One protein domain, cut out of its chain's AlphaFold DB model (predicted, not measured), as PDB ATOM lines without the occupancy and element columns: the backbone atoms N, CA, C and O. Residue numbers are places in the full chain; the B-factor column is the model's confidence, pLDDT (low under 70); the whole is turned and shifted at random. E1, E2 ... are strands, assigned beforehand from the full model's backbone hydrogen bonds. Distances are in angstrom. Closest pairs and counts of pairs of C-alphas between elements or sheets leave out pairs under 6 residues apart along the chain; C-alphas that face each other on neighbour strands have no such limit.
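AT A GLANCE: This is residues 2 to 106 of the 106 residues of an uncharacterized protein of Spirochaetaceae bacterium (UniProt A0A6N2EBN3). Little regular structure is present: a twisted three-strand sheet, E3-E4-E5, has the small hairpin E1-E2 near one end of E4, and long loops, residues 7 to 36 and 79 to 106, swing away from them. Residues 16 to 21 stick out. The 105 printed residues include five named strands, E1 to E5 in order, and no named helix; the all-strand class rests on 23 residues. It is loose, radius of gyration of the C-alphas 16.0 A, spanning 43 by 41 by 23 A.

IN THESE COORDINATES: E1, residues 4 to 6, begins at C-alpha 4 (42.563, 4.480, 3.822). E2 is residues 37 to 39. E3, residues 45 to 49, measures 12.4 A, E4, residues 56 to 62, 18.4 A, and E5, residues 74 to 78, 13.6 A, ending at C-alpha 78 (29.716, -2.831, 12.221).

HOW THE PARTS SIT: Hairpin E1-E2 is antiparallel, 156 degrees; N 4 and O 39 are 3.0 A apart. The closest C-alphas of E1 and E4, Ala 4 and Val 61, are 7.3 A apart. E3, E4 and E5 form a meander, each strand the antiparallel neighbour of the one before: N 58 and O 47, 2.8 A; N 59 and O 76, 2.8 A.

THE WHOLE: The farthest C-alphas, Glu 19 and Asp 97, are 47.9 A apart. The printed part has no cut. Links E1 to E2 and E4 to E5 are long. Residues 32 to 33 and 105 to 106 have pLDDT under 70.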
ATOM      1  N   ALA A   2      40.835   1.546  10.469       83.00
ATOM      2  CA  ALA A   2      41.959   1.419   9.543       83.00
ATOM      3  C   ALA A   2      42.272   2.763   8.860       83.00
ATOM      4  O   ALA A   2      41.426   3.654   8.818       83.00
ATOM      5  N   HIS A   3      43.488   2.896   8.332       92.38
ATOM      6  CA  HIS A   3      43.818   3.966   7.392       92.38
ATOM      7  C   HIS A   3      43.259   3.620   6.010       92.38
ATOM      8  O   HIS A   3      43.197   2.443   5.651       92.38
ATOM      9  N   ALA A   4      42.918   4.638   5.226       94.88
ATOM     10  CA  ALA A   4      42.563   4.480   3.822       94.88
ATOM     11  C   ALA A   4      43.372   5.437   2.939       94.88
ATOM     12  O   ALA A   4      43.910   6.448   3.395       94.88
ATOM     13  N   LEU A   5      43.477   5.083   1.662       94.81
ATOM     14  CA  LEU A   5      44.137   5.878   0.639       94.81
ATOM     15  C   LEU A   5      43.194   5.976  -0.558       94.81
ATOM     16  O   LEU A   5      42.921   4.968  -1.206       94.81
ATOM     17  N   LEU A   6      42.719   7.185  -0.845       93.56
ATOM     18  CA  LEU A   6      42.042   7.496  -2.098       93.56
ATOM     19  C   LEU A   6      43.116   7.817  -3.138       93.56
ATOM     20  O   LEU A   6      43.946   8.697  -2.909       93.56
ATOM     21  N   VAL A   7      43.121   7.097  -4.256       92.50
ATOM     22  CA  VAL A   7      44.125   7.229  -5.320       92.50
ATOM     23  C   VAL A   7      43.443   7.701  -6.595       92.50
ATOM     24  O   VAL A   7      42.398   7.178  -6.965       92.50
ATOM     25  N   SER A   8      44.050   8.683  -7.261       89.69
ATOM     26  CA  SER A   8      43.584   9.178  -8.560       89.69
ATOM     27  C   SER A   8      43.658   8.095  -9.637       89.69
ATOM     28  O   SER A   8      44.614   7.315  -9.656       89.69
ATOM     29  N   GLY A   9      42.713   8.102 -10.582       88.06
ATOM     30  CA  GLY A   9      42.647   7.120 -11.672       88.06
ATOM     31  C   GLY A   9      43.853   7.126 -12.623       88.06
ATOM     32  O   GLY A   9      44.099   6.138 -13.307       88.06
ATOM     33  N   ASP A  10      44.646   8.202 -12.643       88.81
ATOM     34  CA  ASP A  10      45.855   8.340 -13.471       88.81
ATOM     35  C   ASP A  10      47.141   7.830 -12.788       88.81
ATOM     36  O   ASP A  10      48.243   8.029 -13.306       88.81
ATOM     37  N   LYS A  11      47.038   7.215 -11.601       89.75
ATOM     38  CA  LYS A  11      48.197   6.770 -10.814       89.75
ATOM     39  C   LYS A  11      48.278   5.256 -10.703       89.75
ATOM     40  O   LYS A  11      47.291   4.556 -10.508       89.75
ATOM     41  N   THR A  12      49.512   4.762 -10.692       90.75
ATOM     42  CA  THR A  12      49.813   3.372 -10.345       90.75
ATOM     43  C   THR A  12      50.014   3.245  -8.839       90.75
ATOM     44  O   THR A  12      50.897   3.887  -8.268       90.75
ATOM     45  N   LEU A  13      49.242   2.367  -8.198       91.62
ATOM     46  CA  LEU A  13      49.415   2.017  -6.791       91.62
ATOM     47  C   LEU A  13      50.291   0.763  -6.649       91.62
ATOM     48  O   LEU A  13      50.035  -0.263  -7.275       91.62
ATOM     49  N   ARG A  14      51.300   0.821  -5.772       94.81
ATOM     50  CA  ARG A  14      52.062  -0.352  -5.317       94.81
ATOM     51  C   ARG A  14      51.877  -0.514  -3.814       94.81
ATOM     52  O   ARG A  14      52.253   0.370  -3.051       94.81
ATOM     53  N   LEU A  15      51.353  -1.663  -3.396       93.25
ATOM     54  CA  LEU A  15      51.239  -2.040  -1.989       93.25
ATOM     55  C   LEU A  15      52.337  -3.049  -1.636       93.25
ATOM     56  O   LEU A  15      52.623  -3.974  -2.393       93.25
ATOM     57  N   THR A  16      52.985  -2.867  -0.489       96.38
ATOM     58  CA  THR A  16      53.982  -3.804   0.041       96.38
ATOM     59  C   THR A  16      53.725  -3.978   1.526       96.38
ATOM     60  O   THR A  16      53.935  -3.049   2.303       96.38
ATOM     61  N   ALA A  17      53.260  -5.162   1.919       96.56
ATOM     62  CA  ALA A  17      53.056  -5.494   3.320       96.56
ATOM     63  C   ALA A  17      54.416  -5.653   4.021       96.56
ATOM     64  O   ALA A  17      55.307  -6.335   3.512       96.56
ATOM     65  N   LYS A  18      54.593  -4.991   5.168       96.81
ATOM     66  CA  LYS A  18      55.785  -5.136   6.029       96.81
ATOM     67  C   LYS A  18      55.576  -6.139   7.164       96.81
ATOM     68  O   LYS A  18      56.534  -6.568   7.790       96.81
ATOM     69  N   GLU A  19      54.325  -6.510   7.387       96.50
ATOM     70  CA  GLU A  19      53.841  -7.422   8.414       96.50
ATOM     71  C   GLU A  19      52.562  -8.101   7.899       96.50
ATOM     72  O   GLU A  19      52.161  -7.898   6.750       96.50
ATOM     73  N   HIS A  20      51.902  -8.908   8.728       96.81
ATOM     74  CA  HIS A  20      50.637  -9.531   8.355       96.81
ATOM     75  C   HIS A  20      49.519  -8.475   8.238       96.81
ATOM     76  O   HIS A  20      48.936  -8.046   9.232       96.81
ATOM     77  N   SER A  21      49.212  -8.061   7.007       94.75
ATOM     78  CA  SER A  21      48.240  -7.006   6.703       94.75
ATOM     79  C   SER A  21      47.024  -7.529   5.935       94.75
ATOM     80  O   SER A  21      47.121  -8.461   5.140       94.75
ATOM     81  N   ARG A  22      45.878  -6.863   6.115       94.94
ATOM     82  CA  ARG A  22      44.701  -6.990   5.245       94.94
ATOM     83  C   ARG A  22      44.416  -5.644   4.599       94.94
ATOM     84  O   ARG A  22      44.392  -4.629   5.288       94.94
ATOM     85  N   ALA A  23      44.179  -5.658   3.294       93.56
ATOM     86  CA  ALA A  23      43.779  -4.488   2.529       93.56
ATOM     87  C   ALA A  23      42.528  -4.818   1.715       93.56
ATOM     88  O   ALA A  23      42.369  -5.942   1.241       93.56
ATOM     89  N   ILE A  24      41.657  -3.825   1.566       94.12
ATOM     90  CA  ILE A  24      40.537  -3.853   0.628       94.12
ATOM     91  C   ILE A  24      40.888  -2.856  -0.468       94.12
ATOM     92  O   ILE A  24      41.265  -1.722  -0.170       94.12
ATOM     93  N   VAL A  25      40.796  -3.295  -1.720       94.00
ATOM     94  CA  VAL A  25      40.981  -2.440  -2.892       94.00
ATOM     95  C   VAL A  25      39.649  -2.391  -3.618       94.00
ATOM     96  O   VAL A  25      39.128  -3.427  -4.021       94.00
ATOM     97  N   ALA A  26      39.105  -1.188  -3.743       92.25
ATOM     98  CA  ALA A  26      37.901  -0.897  -4.503       92.25
ATOM     99  C   ALA A  26      38.226   0.209  -5.509       92.25
ATOM    100  O   ALA A  26      39.051   1.082  -5.231       92.25
ATOM    101  N   SER A  27      37.594   0.154  -6.675       91.19
ATOM    102  CA  SER A  27      37.806   1.102  -7.764       91.19
ATOM    103  C   SER A  27      36.489   1.400  -8.461       91.19
ATOM    104  O   SER A  27      35.631   0.529  -8.556       91.19
ATOM    105  N   SER A  28      36.382   2.610  -8.987       89.38
ATOM    106  CA  SER A  28      35.306   3.076  -9.858       89.38
ATOM    107  C   SER A  28      35.949   3.887 -10.994       89.38
ATOM    108  O   SER A  28      37.079   4.364 -10.802       89.38
ATOM    109  N   PRO A  29      35.309   4.041 -12.169       87.31
ATOM    110  CA  PRO A  29      35.727   5.039 -13.141       87.31
ATOM    111  C   PRO A  29      35.941   6.410 -12.483       87.31
ATOM    112  O   PRO A  29      35.181   6.840 -11.615       87.31
ATOM    113  N   ALA A  30      37.007   7.090 -12.888       82.81
ATOM    114  CA  ALA A  30      37.371   8.401 -12.369       82.81
ATOM    115  C   ALA A  30      37.814   9.296 -13.521       82.81
ATOM    116  O   ALA A  30      38.474   8.836 -14.460       82.81
ATOM    117  N   VAL A  31      37.485  10.579 -13.439       73.69
ATOM    118  CA  VAL A  31      38.067  11.588 -14.312       73.69
ATOM    119  C   VAL A  31      39.544  11.751 -13.923       73.69
ATOM    120  O   VAL A  31      39.884  11.823 -12.739       73.69
ATOM    121  N   PRO A  32      40.473  11.789 -14.894       67.25
ATOM    122  CA  PRO A  32      41.873  12.057 -14.596       67.25
ATOM    123  C   PRO A  32      42.011  13.386 -13.842       67.25
ATOM    124  O   PRO A  32      41.446  14.379 -14.292       67.25
ATOM    125  N   SER A  33      42.807  13.406 -12.761       68.81
ATOM    126  CA  SER A  33      43.149  14.552 -11.882       68.81
ATOM    127  C   SER A  33      42.470  14.641 -10.508       68.81
ATOM    128  O   SER A  33      42.761  15.580  -9.761       68.81
ATOM    129  N   THR A  34      41.667  13.656 -10.098       74.38
ATOM    130  CA  THR A  34      41.155  13.598  -8.719       74.38
ATOM    131  C   THR A  34      42.301  13.572  -7.694       74.38
ATOM    132  O   THR A  34      43.336  12.936  -7.894       74.38
ATOM    133  N   ARG A  35      42.185  14.281  -6.564       82.19
ATOM    134  CA  ARG A  35      43.313  14.404  -5.624       82.19
ATOM    135  C   ARG A  35      43.542  13.096  -4.858       82.19
ATOM    136  O   ARG A  35      42.665  12.620  -4.148       82.19
ATOM    137  N   THR A  36      44.768  12.566  -4.916       90.75
ATOM    138  CA  THR A  36      45.185  11.462  -4.031       90.75
ATOM    139  C   THR A  36      45.235  11.947  -2.582       90.75
ATOM    140  O   THR A  36      45.888  12.951  -2.283       90.75
ATOM    141  N   GLN A  37      44.567  11.231  -1.680       92.50
ATOM    142  CA  GLN A  37      44.366  11.645  -0.294       92.50
ATOM    143  C   GLN A  37      44.589  10.474   0.665       92.50
ATOM    144  O   GLN A  37      44.013   9.399   0.509       92.50
ATOM    145  N   VAL A  38      45.401  10.706   1.701       94.25
ATOM    146  CA  VAL A  38      45.452   9.825   2.873       94.25
ATOM    147  C   VAL A  38      44.282  10.179   3.777       94.25
ATOM    148  O   VAL A  38      44.147  11.335   4.175       94.25
ATOM    149  N   ILE A  39      43.485   9.177   4.122       94.88
ATOM    150  CA  ILE A  39      42.357   9.287   5.039       94.88
ATOM    151  C   ILE A  39      42.786   8.613   6.341       94.88
ATOM    152  O   ILE A  39      42.975   7.392   6.408       94.88
ATOM    153  N   ARG A  40      43.009   9.421   7.377       95.19
ATOM    154  CA  ARG A  40      43.377   8.935   8.710       95.19
ATOM    155  C   ARG A  40      42.126   8.521   9.478       95.19
ATOM    156  O   ARG A  40      41.049   9.045   9.216       95.19
ATOM    157  N   PRO A  41      42.256   7.672  10.510       94.56
ATOM    158  CA  PRO A  41      41.149   7.361  11.413       94.56
ATOM    159  C   PRO A  41      40.447   8.592  12.010       94.56
ATOM    160  O   PRO A  41      39.257   8.518  12.288       94.56
ATOM    161  N   SER A  42      41.168   9.705  12.196       94.25
ATOM    162  CA  SER A  42      40.625  10.988  12.666       94.25
ATOM    163  C   SER A  42      39.745  11.708  11.644       94.25
ATOM    164  O   SER A  42      38.945  12.550  12.033       94.25
ATOM    165  N   ASP A  43      39.901  11.392  10.358       93.50
ATOM    166  CA  ASP A  43      39.205  12.046   9.243       93.50
ATOM    167  C   ASP A  43      37.884  11.317   8.904       93.50
ATOM    168  O   ASP A  43      37.081  11.779   8.092       93.50
ATOM    169  N   VAL A  44      37.657  10.147   9.515       94.38
ATOM    170  CA  VAL A  44      36.486   9.300   9.268       94.38
ATOM    171  C   VAL A  44      35.323   9.737  10.151       94.38
ATOM    172  O   VAL A  44      35.389   9.655  11.380       94.38
ATOM    173  N   CYS A  45      34.216  10.123   9.518       91.88
ATOM    174  CA  CYS A  45      32.976  10.404  10.227       91.88
ATOM    175  C   CYS A  45      32.359   9.089  10.720       91.88
ATOM    176  O   CYS A  45      31.963   8.232   9.925       91.88
ATOM    177  N   ALA A  46      32.295   8.917  12.038       93.69
ATOM    178  CA  ALA A  46      31.707   7.749  12.678       93.69
ATOM    179  C   ALA A  46      30.432   8.138  13.426       93.69
ATOM    180  O   ALA A  46      30.384   9.150  14.124       93.69
ATOM    181  N   SER A  47      29.395   7.316  13.307       95.06
ATOM    182  CA  SER A  47      28.127   7.557  13.985       95.06
ATOM    183  C   SER A  47      27.420   6.259  14.347       95.06
ATOM    184  O   SER A  47      27.562   5.243  13.667       95.06
ATOM    185  N   LYS A  48      26.619   6.309  15.413       97.00
ATOM    186  CA  LYS A  48      25.613   5.282  15.682       97.00
ATOM    187  C   LYS A  48      24.368   5.581  14.860       97.00
ATOM    188  O   LYS A  48      23.952   6.736  14.736       97.00
ATOM    189  N   ARG A  49      23.787   4.540  14.276       96.81
ATOM    190  CA  ARG A  49      22.555   4.626  13.492       96.81
ATOM    191  C   ARG A  49      21.571   3.572  13.975       96.81
ATOM    192  O   ARG A  49      21.980   2.449  14.260       96.81
ATOM    193  N   GLY A  50      20.288   3.927  13.981       96.12
ATOM    194  CA  GLY A  50      19.187   3.058  14.400       96.12
ATOM    195  C   GLY A  50      19.115   2.831  15.895       96.12
ATOM    196  O   GLY A  50      19.838   3.446  16.673       96.12
ATOM    197  N   GLU A  51      18.218   1.932  16.272       95.69
ATOM    198  CA  GLU A  51      17.805   1.703  17.651       95.69
ATOM    199  C   GLU A  51      17.634   0.203  17.904       95.69
ATOM    200  O   GLU A  51      17.637  -0.589  16.965       95.69
ATOM    201  N   GLN A  52      17.493  -0.210  19.166       95.69
ATOM    202  CA  GLN A  52      17.196  -1.601  19.537       95.69
ATOM    203  C   GLN A  52      18.072  -2.627  18.772       95.69
ATOM    204  O   GLN A  52      19.298  -2.487  18.713       95.69
ATOM    205  N   ASN A  53      17.453  -3.642  18.161       97.00
ATOM    206  CA  ASN A  53      18.127  -4.688  17.395       97.00
ATOM    207  C   ASN A  53      18.485  -4.279  15.953       97.00
ATOM    208  O   ASN A  53      18.841  -5.138  15.157       97.00
ATOM    209  N   TRP A  54      18.409  -2.998  15.588       96.50
ATOM    210  CA  TRP A  54      18.915  -2.460  14.315       96.50
ATOM    211  C   TRP A  54      19.886  -1.280  14.528       96.50
ATOM    212  O   TRP A  54      20.186  -0.504  13.611       96.50
ATOM    213  N   CYS A  55      20.416  -1.156  15.753       97.62
ATOM    214  CA  CYS A  55      21.524  -0.265  16.079       97.62
ATOM    215  C   CYS A  55      22.840  -0.800  15.489       97.62
ATOM    216  O   CYS A  55      23.169  -1.976  15.648       97.62
ATOM    217  N   ARG A  56      23.627   0.074  14.855       97.88
ATOM    218  CA  ARG A  56      24.938  -0.247  14.271       97.88
ATOM    219  C   ARG A  56      25.887   0.947  14.323       97.88
ATOM    220  O   ARG A  56      25.434   2.092  14.375       97.88
ATOM    221  N   ASP A  57      27.187   0.672  14.267       97.38
ATOM    222  CA  ASP A  57      28.201   1.708  14.063       97.38
ATOM    223  C   ASP A  57      28.476   1.846  12.560       97.38
ATOM    224  O   ASP A  57      28.816   0.867  11.895       97.38
ATOM    225  N   VAL A  58      28.336   3.058  12.026       96.81
ATOM    226  CA  VAL A  58      28.612   3.392  10.622       96.81
ATOM    227  C   VAL A  58      29.817   4.318  10.559       96.81
ATOM    228  O   VAL A  58      29.890   5.298  11.303       96.81
ATOM    229  N   ARG A  59      30.760   4.008   9.671       96.38
ATOM    230  CA  ARG A  59      32.016   4.736   9.471       96.38
ATOM    231  C   ARG A  59      32.122   5.125   8.001       96.38
ATOM    232  O   ARG A  59      32.283   4.253   7.151       96.38
ATOM    233  N   LEU A  60      32.013   6.414   7.705       95.12
ATOM    234  CA  LEU A  60      32.057   6.956   6.347       95.12
ATOM    235  C   LEU A  60      33.515   7.265   5.985       95.12
ATOM    236  O   LEU A  60      34.047   8.312   6.354       95.12
ATOM    237  N   VAL A  61      34.195   6.300   5.361       94.81
ATOM    238  CA  VAL A  61      35.650   6.336   5.140       94.81
ATOM    239  C   VAL A  61      35.997   7.242   3.961       94.81
ATOM    240  O   VAL A  61      36.711   8.220   4.146       94.81
ATOM    241  N   CYS A  62      35.471   6.939   2.776       93.06
ATOM    242  CA  CYS A  62      35.530   7.786   1.586       93.06
ATOM    243  C   CYS A  62      34.104   8.235   1.280       93.06
ATOM    244  O   CYS A  62      33.286   7.420   0.855       93.06
ATOM    245  N   TRP A  63      33.785   9.491   1.579       93.00
ATOM    246  CA  TRP A  63      32.433  10.029   1.473       93.00
ATOM    247  C   TRP A  63      32.440  11.433   0.869       93.00
ATOM    248  O   TRP A  63      33.472  12.113   0.880       93.00
ATOM    249  N   SER A  64      31.279  11.876   0.380       88.62
ATOM    250  CA  SER A  64      31.087  13.201  -0.232       88.62
ATOM    251  C   SER A  64      31.519  14.354   0.676       88.62
ATOM    252  O   SER A  64      32.016  15.372   0.206       88.62
ATOM    253  N   ASP A  65      31.355  14.178   1.986       87.12
ATOM    254  CA  ASP A  65      31.487  15.268   2.954       87.12
ATOM    255  C   ASP A  65      32.897  15.361   3.560       87.12
ATOM    256  O   ASP A  65      33.218  16.341   4.231       87.12
ATOM    257  N   ASN A  66      33.748  14.345   3.368       88.31
ATOM    258  CA  ASN A  66      35.081  14.282   3.983       88.31
ATOM    259  C   ASN A  66      36.228  13.990   3.005       88.31
ATOM    260  O   ASN A  66      37.400  14.095   3.381       88.31
ATOM    261  N   THR A  67      35.924  13.645   1.756       89.38
ATOM    262  CA  THR A  67      36.933  13.372   0.729       89.38
ATOM    263  C   THR A  67      36.613  14.090  -0.568       89.38
ATOM    264  O   THR A  67      35.488  14.512  -0.805       89.38
ATOM    265  N   GLN A  68      37.624  14.221  -1.424       84.12
ATOM    266  CA  GLN A  68      37.469  14.780  -2.768       84.12
ATOM    267  C   GLN A  68      37.334  13.672  -3.822       84.12
ATOM    268  O   GLN A  68      37.898  13.793  -4.904       84.12
ATOM    269  N   GLY A  69      36.666  12.564  -3.484       77.56
ATOM    270  CA  GLY A  69      36.361  11.491  -4.432       77.56
ATOM    271  C   GLY A  69      35.240  11.889  -5.389       77.56
ATOM    272  O   GLY A  69      34.367  12.670  -5.028       77.56
ATOM    273  N   GLU A  70      35.269  11.357  -6.610       80.25
ATOM    274  CA  GLU A  70      34.221  11.612  -7.606       80.25
ATOM    275  C   GLU A  70      33.070  10.618  -7.466       80.25
ATOM    276  O   GLU A  70      31.992  10.974  -7.007       80.25
ATOM    277  N   GLN A  71      33.310   9.360  -7.846       86.56
ATOM    278  CA  GLN A  71      32.267   8.330  -7.883       86.56
ATOM    279  C   GLN A  71      32.379   7.305  -6.753       86.56
ATOM    280  O   GLN A  71      31.434   6.570  -6.478       86.56
ATOM    281  N   LEU A  72      33.545   7.200  -6.114       90.88
ATOM    282  CA  LEU A  72      33.799   6.141  -5.145       90.88
ATOM    283  C   LEU A  72      33.327   6.550  -3.746       90.88
ATOM    284  O   LEU A  72      33.913   7.432  -3.115       90.88
ATOM    285  N   LEU A  73      32.328   5.834  -3.231       92.25
ATOM    286  CA  LEU A  73      31.907   5.892  -1.834       92.25
ATOM    287  C   LEU A  73      32.317   4.601  -1.124       92.25
ATOM    288  O   LEU A  73      32.018   3.503  -1.586       92.25
ATOM    289  N   ILE A  74      33.006   4.720   0.010       94.19
ATOM    290  CA  ILE A  74      33.420   3.583   0.839       94.19
ATOM    291  C   ILE A  74      33.068   3.868   2.290       94.19
ATOM    292  O   ILE A  74      33.488   4.869   2.872       94.19
ATOM    293  N   GLY A  75      32.355   2.934   2.906       94.69
ATOM    294  CA  GLY A  75      32.062   2.951   4.328       94.69
ATOM    295  C   GLY A  75      32.160   1.561   4.939       94.69
ATOM    296  O   GLY A  75      32.130   0.546   4.248       94.69
ATOM    297  N   GLU A  76      32.272   1.523   6.259       95.62
ATOM    298  CA  GLU A  76      32.230   0.298   7.049       95.62
ATOM    299  C   GLU A  76      31.012   0.354   7.973       95.62
ATOM    300  O   GLU A  76      30.792   1.346   8.671       95.62
ATOM    301  N   THR A  77      30.234  -0.727   7.994       96.75
ATOM    302  CA  THR A  77      29.150  -0.919   8.961       96.75
ATOM    303  C   THR A  77      29.507  -2.073   9.883       96.75
ATOM    304  O   THR A  77      29.770  -3.182   9.422       96.75
ATOM    305  N   VAL A  78      29.506  -1.813  11.190       96.44
ATOM    306  CA  VAL A  78      29.716  -2.831  12.221       96.44
ATOM    307  C   VAL A  78      28.388  -3.098  12.913       96.44
ATOM    308  O   VAL A  78      27.874  -2.262  13.663       96.44
ATOM    309  N   THR A  79      27.845  -4.281  12.650       97.62
ATOM    310  CA  THR A  79      26.570  -4.745  13.198       97.62
ATOM    311  C   THR A  79      26.841  -5.696  14.364       97.62
ATOM    312  O   THR A  79      27.498  -6.721  14.159       97.62
ATOM    313  N   PRO A  80      26.380  -5.385  15.592       97.19
ATOM    314  CA  PRO A  80      26.472  -6.311  16.717       97.19
ATOM    315  C   PRO A  80      25.797  -7.656  16.421       97.19
ATOM    316  O   PRO A  80      24.859  -7.733  15.629       97.19
ATOM    317  N   SER A  81      26.252  -8.723  17.080       97.75
ATOM    318  CA  SER A  81      25.617 -10.038  16.945       97.75
ATOM    319  C   SER A  81      24.137  -9.971  17.343       97.75
ATOM    320  O   SER A  81      23.800  -9.372  18.362       97.75
ATOM    321  N   GLY A  82      23.262 -10.566  16.529       96.81
ATOM    322  CA  GLY A  82      21.809 -10.524  16.718       96.81
ATOM    323  C   GLY A  82      21.122  -9.258  16.192       96.81
ATOM    324  O   GLY A  82      19.892  -9.237  16.137       96.81
ATOM    325  N   ASN A  83      21.880  -8.238  15.766       97.88
ATOM    326  CA  ASN A  83      21.315  -7.038  15.158       97.88
ATOM    327  C   ASN A  83      21.163  -7.169  13.637       97.88
ATOM    328  O   ASN A  83      21.905  -7.883  12.963       97.88
ATOM    329  N   TRP A  84      20.221  -6.400  13.102       96.06
ATOM    330  CA  TRP A  84      19.988  -6.204  11.679       96.06
ATOM    331  C   TRP A  84      20.684  -4.936  11.177       96.06
ATOM    332  O   TRP A  84      20.779  -3.928  11.881       96.06
ATOM    333  N   SER A  85      21.135  -4.967   9.926       95.44
ATOM    334  CA  SER A  85      21.633  -3.802   9.186       95.44
ATOM    335  C   SER A  85      20.835  -3.589   7.906       95.44
ATOM    336  O   SER A  85      20.060  -4.454   7.508       95.44
ATOM    337  N   SER A  86      21.021  -2.429   7.272       91.56
ATOM    338  CA  SER A  86      20.275  -2.034   6.066       91.56
ATOM    339  C   SER A  86      18.753  -1.977   6.282       91.56
ATOM    340  O   SER A  86      17.975  -2.245   5.373       91.56
ATOM    341  N   VAL A  87      18.342  -1.614   7.506       92.19
ATOM    342  CA  VAL A  87      16.948  -1.389   7.915       92.19
ATOM    343  C   VAL A  87      16.771   0.088   8.320       92.19
ATOM    344  O   VAL A  87      17.637   0.615   9.034       92.19
ATOM    345  N   PRO A  88      15.681   0.760   7.893       92.62
ATOM    346  CA  PRO A  88      14.674   0.275   6.938       92.62
ATOM    347  C   PRO A  88      15.275  -0.001   5.545       92.62
ATOM    348  O   PRO A  88      16.311   0.583   5.200       92.62
ATOM    349  N   PRO A  89      14.670  -0.928   4.775       93.19
ATOM    350  CA  PRO A  89      15.145  -1.255   3.439       93.19
ATOM    351  C   PRO A  89      15.075  -0.015   2.548       93.19
ATOM    352  O   PRO A  89      14.124   0.760   2.623       93.19
ATOM    353  N   HIS A  90      16.087   0.160   1.710       92.19
ATOM    354  CA  HIS A  90      16.176   1.251   0.749       92.19
ATOM    355  C   HIS A  90      16.916   0.774  -0.504       92.19
ATOM    356  O   HIS A  90      17.570  -0.272  -0.489       92.19
ATOM    357  N   ARG A  91      16.785   1.532  -1.592       91.44
ATOM    358  CA  ARG A  91      17.376   1.259  -2.906       91.44
ATOM    359  C   ARG A  91      17.956   2.552  -3.477       91.44
ATOM    360  O   ARG A  91      17.545   3.620  -3.046       91.44
ATOM    361  N   HIS A  92      18.906   2.406  -4.398       93.50
ATOM    362  CA  HIS A  92      19.600   3.508  -5.073       93.50
ATOM    363  C   HIS A  92      19.859   3.140  -6.539       93.50
ATOM    364  O   HIS A  92      21.000   2.924  -6.950       93.50
ATOM    365  N   GLN A  93      18.786   2.918  -7.289       92.00
ATOM    366  CA  GLN A  93      18.801   2.405  -8.662       92.00
ATOM    367  C   GLN A  93      18.264   3.425  -9.659       92.00
ATOM    368  O   GLN A  93      18.783   3.530 -10.767       92.00
ATOM    369  N   ASP A  94      17.215   4.147  -9.274       92.94
ATOM    370  CA  ASP A  94      16.481   5.019 -10.176       92.94
ATOM    371  C   ASP A  94      16.852   6.476  -9.891       92.94
ATOM    372  O   ASP A  94      17.138   6.861  -8.759       92.94
ATOM    373  N   PHE A  95      16.866   7.303 -10.934       94.75
ATOM    374  CA  PHE A  95      16.998   8.742 -10.749       94.75
ATOM    375  C   PHE A  95      15.620   9.349 -10.484       94.75
ATOM    376  O   PHE A  95      14.744   9.318 -11.355       94.75
ATOM    377  N   VAL A  96      15.450   9.929  -9.298       95.19
ATOM    378  CA  VAL A  96      14.266  10.690  -8.894       95.19
ATOM    379  C   VAL A  96      14.744  12.044  -8.384       95.19
ATOM    380  O   VAL A  96      15.468  12.119  -7.394       95.19
ATOM    381  N   ASP A  97      14.357  13.117  -9.076       96.19
ATOM    382  CA  ASP A  97      14.853  14.466  -8.793       96.19
ATOM    383  C   ASP A  97      14.626  14.870  -7.326       96.19
ATOM    384  O   ASP A  97      13.499  14.864  -6.828       96.19
ATOM    385  N   GLY A  98      15.721  15.202  -6.637       93.75
ATOM    386  CA  GLY A  98      15.730  15.586  -5.225       93.75
ATOM    387  C   GLY A  98      15.569  14.449  -4.205       93.75
ATOM    388  O   GLY A  98      15.563  14.749  -3.012       93.75
ATOM    389  N   ASP A  99      15.462  13.188  -4.634       93.31
ATOM    390  CA  ASP A  99      15.178  12.045  -3.750       93.31
ATOM    391  C   ASP A  99      16.196  10.900  -3.904       93.31
ATOM    392  O   ASP A  99      16.884  10.541  -2.948       93.31
ATOM    393  N   GLU A 100      16.362  10.368  -5.119       93.25
ATOM    394  CA  GLU A 100      17.177   9.176  -5.386       93.25
ATOM    395  C   GLU A 100      18.109   9.391  -6.586       93.25
ATOM    396  O   GLU A 100      17.772  10.063  -7.564       93.25
ATOM    397  N   GLY A 101      19.292   8.785  -6.526       90.62
ATOM    398  CA  GLY A 101      20.177   8.644  -7.674       90.62
ATOM    399  C   GLY A 101      20.818   7.256  -7.705       90.62
ATOM    400  O   GLY A 101      20.996   6.642  -6.647       90.62
ATOM    401  N   PRO A 102      21.195   6.753  -8.894       92.06
ATOM    402  CA  PRO A 102      21.913   5.493  -9.011       92.06
ATOM    403  C   PRO A 102      23.298   5.607  -8.363       92.06
ATOM    404  O   PRO A 102      24.092   6.470  -8.740       92.06
ATOM    405  N   LEU A 103      23.599   4.732  -7.398       90.81
ATOM    406  CA  LEU A 103      24.924   4.677  -6.756       90.81
ATOM    407  C   LEU A 103      25.864   3.640  -7.383       90.81
ATOM    408  O   LEU A 103      27.071   3.686  -7.158       90.81
ATOM    409  N   GLU A 104      25.322   2.728  -8.184       85.75
ATOM    410  CA  GLU A 104      26.090   1.817  -9.025       85.75
ATOM    411  C   GLU A 104      25.783   2.158 -10.483       85.75
ATOM    412  O   GLU A 104      24.624   2.146 -10.901       85.75
ATOM    413  N   VAL A 105      26.816   2.491 -11.253       69.44
ATOM    414  CA  VAL A 105      26.711   2.763 -12.690       69.44
ATOM    415  C   VAL A 105      27.593   1.767 -13.458       69.44
ATOM    416  O   VAL A 105      28.675   1.444 -12.959       69.44
ATOM    417  N   PRO A 106      27.135   1.230 -14.608       59.19
ATOM    418  CA  PRO A 106      27.913   0.295 -15.429       59.19
ATOM    419  C   PRO A 106      29.239   0.861 -15.950       59.19
ATOM    420  O   PRO A 106      29.290   2.076 -16.253       59.19
TER     421      PRO A 106